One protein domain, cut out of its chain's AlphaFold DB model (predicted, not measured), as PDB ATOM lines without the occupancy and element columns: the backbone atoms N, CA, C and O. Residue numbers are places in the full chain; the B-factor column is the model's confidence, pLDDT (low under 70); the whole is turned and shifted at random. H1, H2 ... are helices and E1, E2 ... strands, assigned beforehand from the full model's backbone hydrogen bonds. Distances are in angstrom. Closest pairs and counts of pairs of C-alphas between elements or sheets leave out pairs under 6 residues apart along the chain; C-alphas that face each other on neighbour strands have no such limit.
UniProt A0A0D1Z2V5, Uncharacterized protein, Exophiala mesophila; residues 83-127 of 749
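AT A GLANCE: This is residues 83 to 127 of the 749 residues of an uncharacterized protein of Exophiala mesophila (UniProt A0A0D1Z2V5). A small hairpin of two short strands, E1 and E2, has a helix at each end of its stretch of chain: H1 to one side along the longest axis, and H2 turning off at a corner just after E2. The two helices H1 and H2 are apart, and residues 96 to 104 cross from the end of H1 to the hairpin; the piece is thin, with few contacts between H1 and the other named elements. The printed part has 45 residues, with two named helices and two named strands in the order H1, E1, E2, H2; the sheet has the order E1 - E2 and is antiparallel, and the class is mixed, helices and strands. The whole is only just loose, close to compact, with a radius of gyration of the C-alphas of 11.5 A, and it is flat, spanning 32 by 22 by 8 A.

HOW THE PARTS SIT: H1, residues 85 to 95, comes nearest to E2, residues 112 to 114, at the C-alphas of His 86 and Trp 113, the closest of the two elements, 7.4 A apart. E1, residues 105 to 107, and E2 are antiparallel neighbours and form a hairpin, with an angle of 136 degrees between their directions. The C-alphas of Trp 106 and Trp 113 face each other at 4.5 A. Across this pair, N 105 and O 114 are 3.0 A apart and N 114 and O 105 are 2.9 A apart, both within hydrogen-bond range. H2, residues 116 to 127, follows E2 after a tight link of 1 residue. The closest C-alphas of E1 and H2 are those of Val 105 and Gly 116, 6.8 A apart. H1 and H2 are apart. In H1 and H2 every O i to N i+4 pair is within hydrogen-bond range.

IN THESE COORDINATES: H1 begins at C-alpha 85, at (-17.083, -16.559, 42.840), and measures 15.5 A from first to last C-alpha, ending at Arg 95. E1 runs from Val 105, with its C-alpha at (-9.709, -10.437, 33.560), to Asp 107, over 6.1 A. E2 runs from Thr 112 to Ile 114, over 6.2 A. H2 runs from Gly 116 to Lys 127, over 16.4 A, and ends at C-alpha 127, at (-11.759, 6.049, 25.422).

THE WHOLE: The two C-alphas farthest apart are those of Leu 83 and Lys 127, the first and last printed residues, at 33.9 A. The printed part has no cut. The link from H1 to E1, with 9 residues, is short, and the link from E1 to E2, with 4 residues, is tight; no link is long. The mean pLDDT of the printed part is 88.7, and no printed residue is under 70.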
ATOM      1  N   LEU A  83     -16.351 -23.581  43.860       94.19
ATOM      2  CA  LEU A  83     -15.772 -22.801  42.777       94.19
ATOM      3  C   LEU A  83     -15.540 -21.351  43.230       94.19
ATOM      4  O   LEU A  83     -16.372 -20.803  43.959       94.19
ATOM      5  N   PRO A  84     -14.466 -20.690  42.760       92.25
ATOM      6  CA  PRO A  84     -14.289 -19.258  42.961       92.25
ATOM      7  C   PRO A  84     -15.532 -18.467  42.508       92.25
ATOM      8  O   PRO A  84     -16.159 -18.851  41.514       92.25
ATOM      9  N   PRO A  85     -15.883 -17.341  43.165       86.62
ATOM     10  CA  PRO A  85     -17.083 -16.559  42.840       86.62
ATOM     11  C   PRO A  85     -17.203 -16.168  41.361       86.62
ATOM     12  O   PRO A  85     -18.301 -16.141  40.808       86.62
ATOM     13  N   HIS A  86     -16.076 -15.925  40.685       86.56
ATOM     14  CA  HIS A  86     -16.057 -15.718  39.237       86.56
ATOM     15  C   HIS A  86     -16.547 -16.959  38.480       86.56
ATOM     16  O   HIS A  86     -17.435 -16.852  37.636       86.56
ATOM     17  N   SER A  87     -15.965 -18.127  38.738       91.31
ATOM     18  CA  SER A  87     -16.323 -19.356  38.028       91.31
ATOM     19  C   SER A  87     -17.786 -19.732  38.274       91.31
ATOM     20  O   SER A  87     -18.449 -20.227  37.365       91.31
ATOM     21  N   GLN A  88     -18.309 -19.424  39.467       92.75
ATOM     22  CA  GLN A  88     -19.735 -19.536  39.769       92.75
ATOM     23  C   GLN A  88     -20.587 -18.668  38.837       92.75
ATOM     24  O   GLN A  88     -21.543 -19.156  38.236       92.75
ATOM     25  N   GLU A  89     -20.228 -17.395  38.683       86.50
ATOM     26  CA  GLU A  89     -20.947 -16.459  37.818       86.50
ATOM     27  C   GLU A  89     -20.882 -16.862  36.339       86.50
ATOM     28  O   GLU A  89     -21.890 -16.816  35.636       86.50
ATOM     29  N   LEU A  90     -19.720 -17.327  35.871       88.56
ATOM     30  CA  LEU A  90     -19.556 -17.821  34.503       88.56
ATOM     31  C   LEU A  90     -20.486 -19.010  34.239       88.56
ATOM     32  O   LEU A  90     -21.158 -19.045  33.210       88.56
ATOM     33  N   LEU A  91     -20.585 -19.947  35.187       91.19
ATOM     34  CA  LEU A  91     -21.459 -21.110  35.057       91.19
ATOM     35  C   LEU A  91     -22.948 -20.725  35.079       91.19
ATOM     36  O   LEU A  91     -23.718 -21.282  34.298       91.19
ATOM     37  N   ARG A  92     -23.356 -19.759  35.921       88.50
ATOM     38  CA  ARG A  92     -24.732 -19.224  35.914       88.50
ATOM     39  C   ARG A  92     -25.067 -18.602  34.563       88.50
ATOM     40  O   ARG A  92     -26.082 -18.944  33.969       88.50
ATOM     41  N   ARG A  93     -24.190 -17.746  34.031       85.31
ATOM     42  CA  ARG A  93     -24.428 -17.084  32.741       85.31
ATOM     43  C   ARG A  93     -24.421 -18.047  31.560       85.31
ATOM     44  O   ARG A  93     -25.276 -17.930  30.688       85.31
ATOM     45  N   ALA A  94     -23.510 -19.019  31.551       86.31
ATOM     46  CA  ALA A  94     -23.484 -20.061  30.529       86.31
ATOM     47  C   ALA A  94     -24.789 -20.876  30.524       86.31
ATOM     48  O   ALA A  94     -25.297 -21.227  29.463       86.31
ATOM     49  N   ARG A  95     -25.367 -21.133  31.705       85.06
ATOM     50  CA  ARG A  95     -26.660 -21.820  31.851       85.06
ATOM     51  C   ARG A  95     -27.854 -20.970  31.431       85.06
ATOM     52  O   ARG A  95     -28.797 -21.520  30.879       85.06
ATOM     53  N   LEU A  96     -27.781 -19.655  31.623       83.69
ATOM     54  CA  LEU A  96     -28.752 -18.694  31.088       83.69
ATOM     55  C   LEU A  96     -28.665 -18.539  29.557       83.69
ATOM     56  O   LEU A  96     -29.405 -17.754  28.978       83.69
ATOM     57  N   GLY A  97     -27.762 -19.260  28.880       82.69
ATOM     58  CA  GLY A  97     -27.601 -19.162  27.431       82.69
ATOM     59  C   GLY A  97     -26.899 -17.881  26.980       82.69
ATOM     60  O   GLY A  97     -26.863 -17.594  25.785       82.69
ATOM     61  N   HIS A  98     -26.292 -17.123  27.899       80.69
ATOM     62  CA  HIS A  98     -25.433 -16.012  27.517       80.69
ATOM     63  C   HIS A  98     -24.161 -16.582  26.877       80.69
ATOM     64  O   HIS A  98     -23.229 -17.005  27.555       80.69
ATOM     65  N   SER A  99     -24.124 -16.612  25.547       77.44
ATOM     66  CA  SER A  99     -22.951 -17.020  24.765       77.44
ATOM     67  C   SER A  99     -21.829 -15.979  24.824       77.44
ATOM     68  O   SER A  99     -20.651 -16.323  24.756       77.44
ATOM     69  N   ASN A 100     -22.180 -14.708  25.030       80.94
ATOM     70  CA  ASN A 100     -21.254 -13.574  25.038       80.94
ATOM     71  C   ASN A 100     -20.718 -13.246  26.442       80.94
ATOM     72  O   ASN A 100     -20.604 -12.078  26.824       80.94
ATOM     73  N   VAL A 101     -20.396 -14.263  27.246       80.75
ATOM     74  CA  VAL A 101     -19.805 -14.035  28.572       80.75
ATOM     75  C   VAL A 101     -18.345 -13.659  28.403       80.75
ATOM     76  O   VAL A 101     -17.488 -14.509  28.172       80.75
ATOM     77  N   LYS A 102     -18.054 -12.369  28.564       85.81
ATOM     78  CA  LYS A 102     -16.678 -11.895  28.692       85.81
ATOM     79  C   LYS A 102     -16.082 -12.482  29.975       85.81
ATOM     80  O   LYS A 102     -16.597 -12.171  31.057       85.81
ATOM     81  N   PRO A 103     -15.043 -13.336  29.890       84.25
ATOM     82  CA  PRO A 103     -14.386 -13.841  31.082       84.25
ATOM     83  C   PRO A 103     -13.832 -12.640  31.861       84.25
ATOM     84  O   PRO A 103     -13.331 -11.691  31.249       84.25
ATOM     85  N   PRO A 104     -13.946 -12.621  33.196       87.81
ATOM     86  CA  PRO A 104     -13.254 -11.626  33.973       87.81
ATOM     87  C   PRO A 104     -11.762 -11.745  33.748       87.81
ATOM     88  O   PRO A 104     -11.203 -12.829  33.559       87.81
ATOM     89  N   VAL A 105     -11.132 -10.588  33.792       92.69
ATOM     90  CA  VAL A 105      -9.709 -10.437  33.560       92.69
ATOM     91  C   VAL A 105      -9.058 -10.212  34.915       92.69
ATOM     92  O   VAL A 105      -9.533  -9.405  35.716       92.69
ATOM     93  N   TRP A 106      -7.984 -10.949  35.189       93.50
ATOM     94  CA  TRP A 106      -7.178 -10.737  36.384       93.50
ATOM     95  C   TRP A 106      -6.447  -9.400  36.281       93.50
ATOM     96  O   TRP A 106      -5.603  -9.211  35.399       93.50
ATOM     97  N   ASP A 107      -6.746  -8.473  37.185       94.00
ATOM     98  CA  ASP A 107      -6.049  -7.197  37.250       94.00
ATOM     99  C   ASP A 107      -4.846  -7.294  38.172       94.00
ATOM    100  O   ASP A 107      -4.960  -7.315  39.397       94.00
ATOM    101  N   ARG A 108      -3.658  -7.306  37.559       93.12
ATOM    102  CA  ARG A 108      -2.378  -7.351  38.275       93.12
ATOM    103  C   ARG A 108      -2.177  -6.168  39.223       93.12
ATOM    104  O   ARG A 108      -1.368  -6.286  40.130       93.12
ATOM    105  N   LYS A 109      -2.859  -5.034  39.013       93.56
ATOM    106  CA  LYS A 109      -2.691  -3.839  39.857       93.56
ATOM    107  C   LYS A 109      -3.462  -3.934  41.166       93.56
ATOM    108  O   LYS A 109      -3.034  -3.365  42.160       93.56
ATOM    109  N   THR A 110      -4.609  -4.601  41.140       91.69
ATOM    110  CA  THR A 110      -5.494  -4.730  42.303       91.69
ATOM    111  C   THR A 110      -5.460  -6.126  42.911       91.69
ATOM    112  O   THR A 110      -6.045  -6.316  43.967       91.69
ATOM    113  N   GLU A 111      -4.793  -7.087  42.259       93.12
ATOM    114  CA  GLU A 111      -4.790  -8.509  42.628       93.12
ATOM    115  C   GLU A 111      -6.216  -9.066  42.787       93.12
ATOM    116  O   GLU A 111      -6.502  -9.897  43.648       93.12
ATOM    117  N   THR A 112      -7.140  -8.590  41.945       93.06
ATOM    118  CA  THR A 112      -8.539  -9.027  41.950       93.06
ATOM    119  C   THR A 112      -9.028  -9.361  40.542       93.06
ATOM    120  O   THR A 112      -8.548  -8.831  39.536       93.06
ATOM    121  N   TRP A 113      -9.990 -10.280  40.462       90.19
ATOM    122  CA  TRP A 113     -10.691 -10.599  39.220       90.19
ATOM    123  C   TRP A 113     -11.715  -9.506  38.909       90.19
ATOM    124  O   TRP A 113     -12.673  -9.326  39.658       90.19
ATOM    125  N   ILE A 114     -11.545  -8.814  37.785       92.00
ATOM    126  CA  ILE A 114     -12.473  -7.779  37.325       92.00
ATOM    127  C   ILE A 114     -13.507  -8.405  36.406       92.00
ATOM    128  O   ILE A 114     -13.145  -8.995  35.389       92.00
ATOM    129  N   SER A 115     -14.793  -8.229  36.713       87.94
ATOM    130  CA  SER A 115     -15.889  -8.665  35.837       87.94
ATOM    131  C   SER A 115     -15.733  -8.115  34.409       87.94
ATOM    132  O   SER A 115     -15.343  -6.965  34.227       87.94
ATOM    133  N   GLY A 116     -16.072  -8.893  33.373       86.00
ATOM    134  CA  GLY A 116     -15.970  -8.417  31.983       86.00
ATOM    135  C   GLY A 116     -16.732  -7.104  31.723       86.00
ATOM    136  O   GLY A 116     -16.263  -6.252  30.977       86.00
ATOM    137  N   THR A 117     -17.848  -6.889  32.425       86.00
ATOM    138  CA  THR A 117     -18.619  -5.634  32.421       86.00
ATOM    139  C   THR A 117     -17.843  -4.452  33.000       86.00
ATOM    140  O   THR A 117     -17.936  -3.337  32.493       86.00
ATOM    141  N   GLU A 118     -17.049  -4.674  34.045       91.44
ATOM    142  CA  GLU A 118     -16.196  -3.632  34.618       91.44
ATOM    143  C   GLU A 118     -14.954  -3.379  33.750       91.44
ATOM    144  O   GLU A 118     -14.541  -2.230  33.610       91.44
ATOM    145  N   VAL A 119     -14.401  -4.409  33.095       91.19
ATOM    146  CA  VAL A 119     -13.347  -4.232  32.079       91.19
ATOM    147  C   VAL A 119     -13.849  -3.336  30.945       91.19
ATOM    148  O   VAL A 119     -13.162  -2.390  30.557       91.19
ATOM    149  N   ASP A 120     -15.068  -3.574  30.459       89.81
ATOM    150  CA  ASP A 120     -15.698  -2.728  29.446       89.81
ATOM    151  C   ASP A 120     -15.921  -1.295  29.942       89.81
ATOM    152  O   ASP A 120     -15.620  -0.352  29.212       89.81
ATOM    153  N   ALA A 121     -16.374  -1.109  31.187       92.06
ATOM    154  CA  ALA A 121     -16.551   0.217  31.780       92.06
ATOM    155  C   ALA A 121     -15.219   0.975  31.919       92.06
ATOM    156  O   ALA A 121     -15.136   2.166  31.609       92.06
ATOM    157  N   ARG A 122     -14.141   0.293  32.328       92.12
ATOM    158  CA  ARG A 122     -12.792   0.881  32.392       92.12
ATOM    159  C   ARG A 122     -12.279   1.245  30.997       92.12
ATOM    160  O   ARG A 122     -11.753   2.342  30.822       92.12
ATOM    161  N   ASN A 123     -12.489   0.386  30.001       90.56
ATOM    162  CA  ASN A 123     -12.125   0.664  28.609       90.56
ATOM    163  C   ASN A 123     -12.941   1.818  28.008       90.56
ATOM    164  O   ASN A 123     -12.386   2.647  27.287       90.56
ATOM    165  N   ALA A 124     -14.234   1.920  28.329       91.81
ATOM    166  CA  ALA A 124     -15.075   3.046  27.933       91.81
ATOM    167  C   ALA A 124     -14.571   4.361  28.551       91.81
ATOM    168  O   ALA A 124     -14.420   5.351  27.840       91.81
ATOM    169  N   ASN A 125     -14.201   4.347  29.836       91.38
ATOM    170  CA  ASN A 125     -13.626   5.507  30.523       91.38
ATOM    171  C   ASN A 125     -12.239   5.911  29.992       91.38
ATOM    172  O   ASN A 125     -11.882   7.087  30.030       91.38
ATOM    173  N   LEU A 126     -11.434   4.965  29.500       88.44
ATOM    174  CA  LEU A 126     -10.161   5.273  28.839       88.44
ATOM    175  C   LEU A 126     -10.380   5.910  27.462       88.44
ATOM    176  O   LEU A 126      -9.686   6.863  27.112       88.44
ATOM    177  N   LYS A 127     -11.383   5.442  26.706       88.75
ATOM    178  CA  LYS A 127     -11.759   6.049  25.422       88.75
ATOM    179  C   LYS A 127     -12.262   7.482  25.596       88.75
ATOM    180  O   LYS A 127     -11.831   8.351  24.850       88.75
TER     181      LYS A 127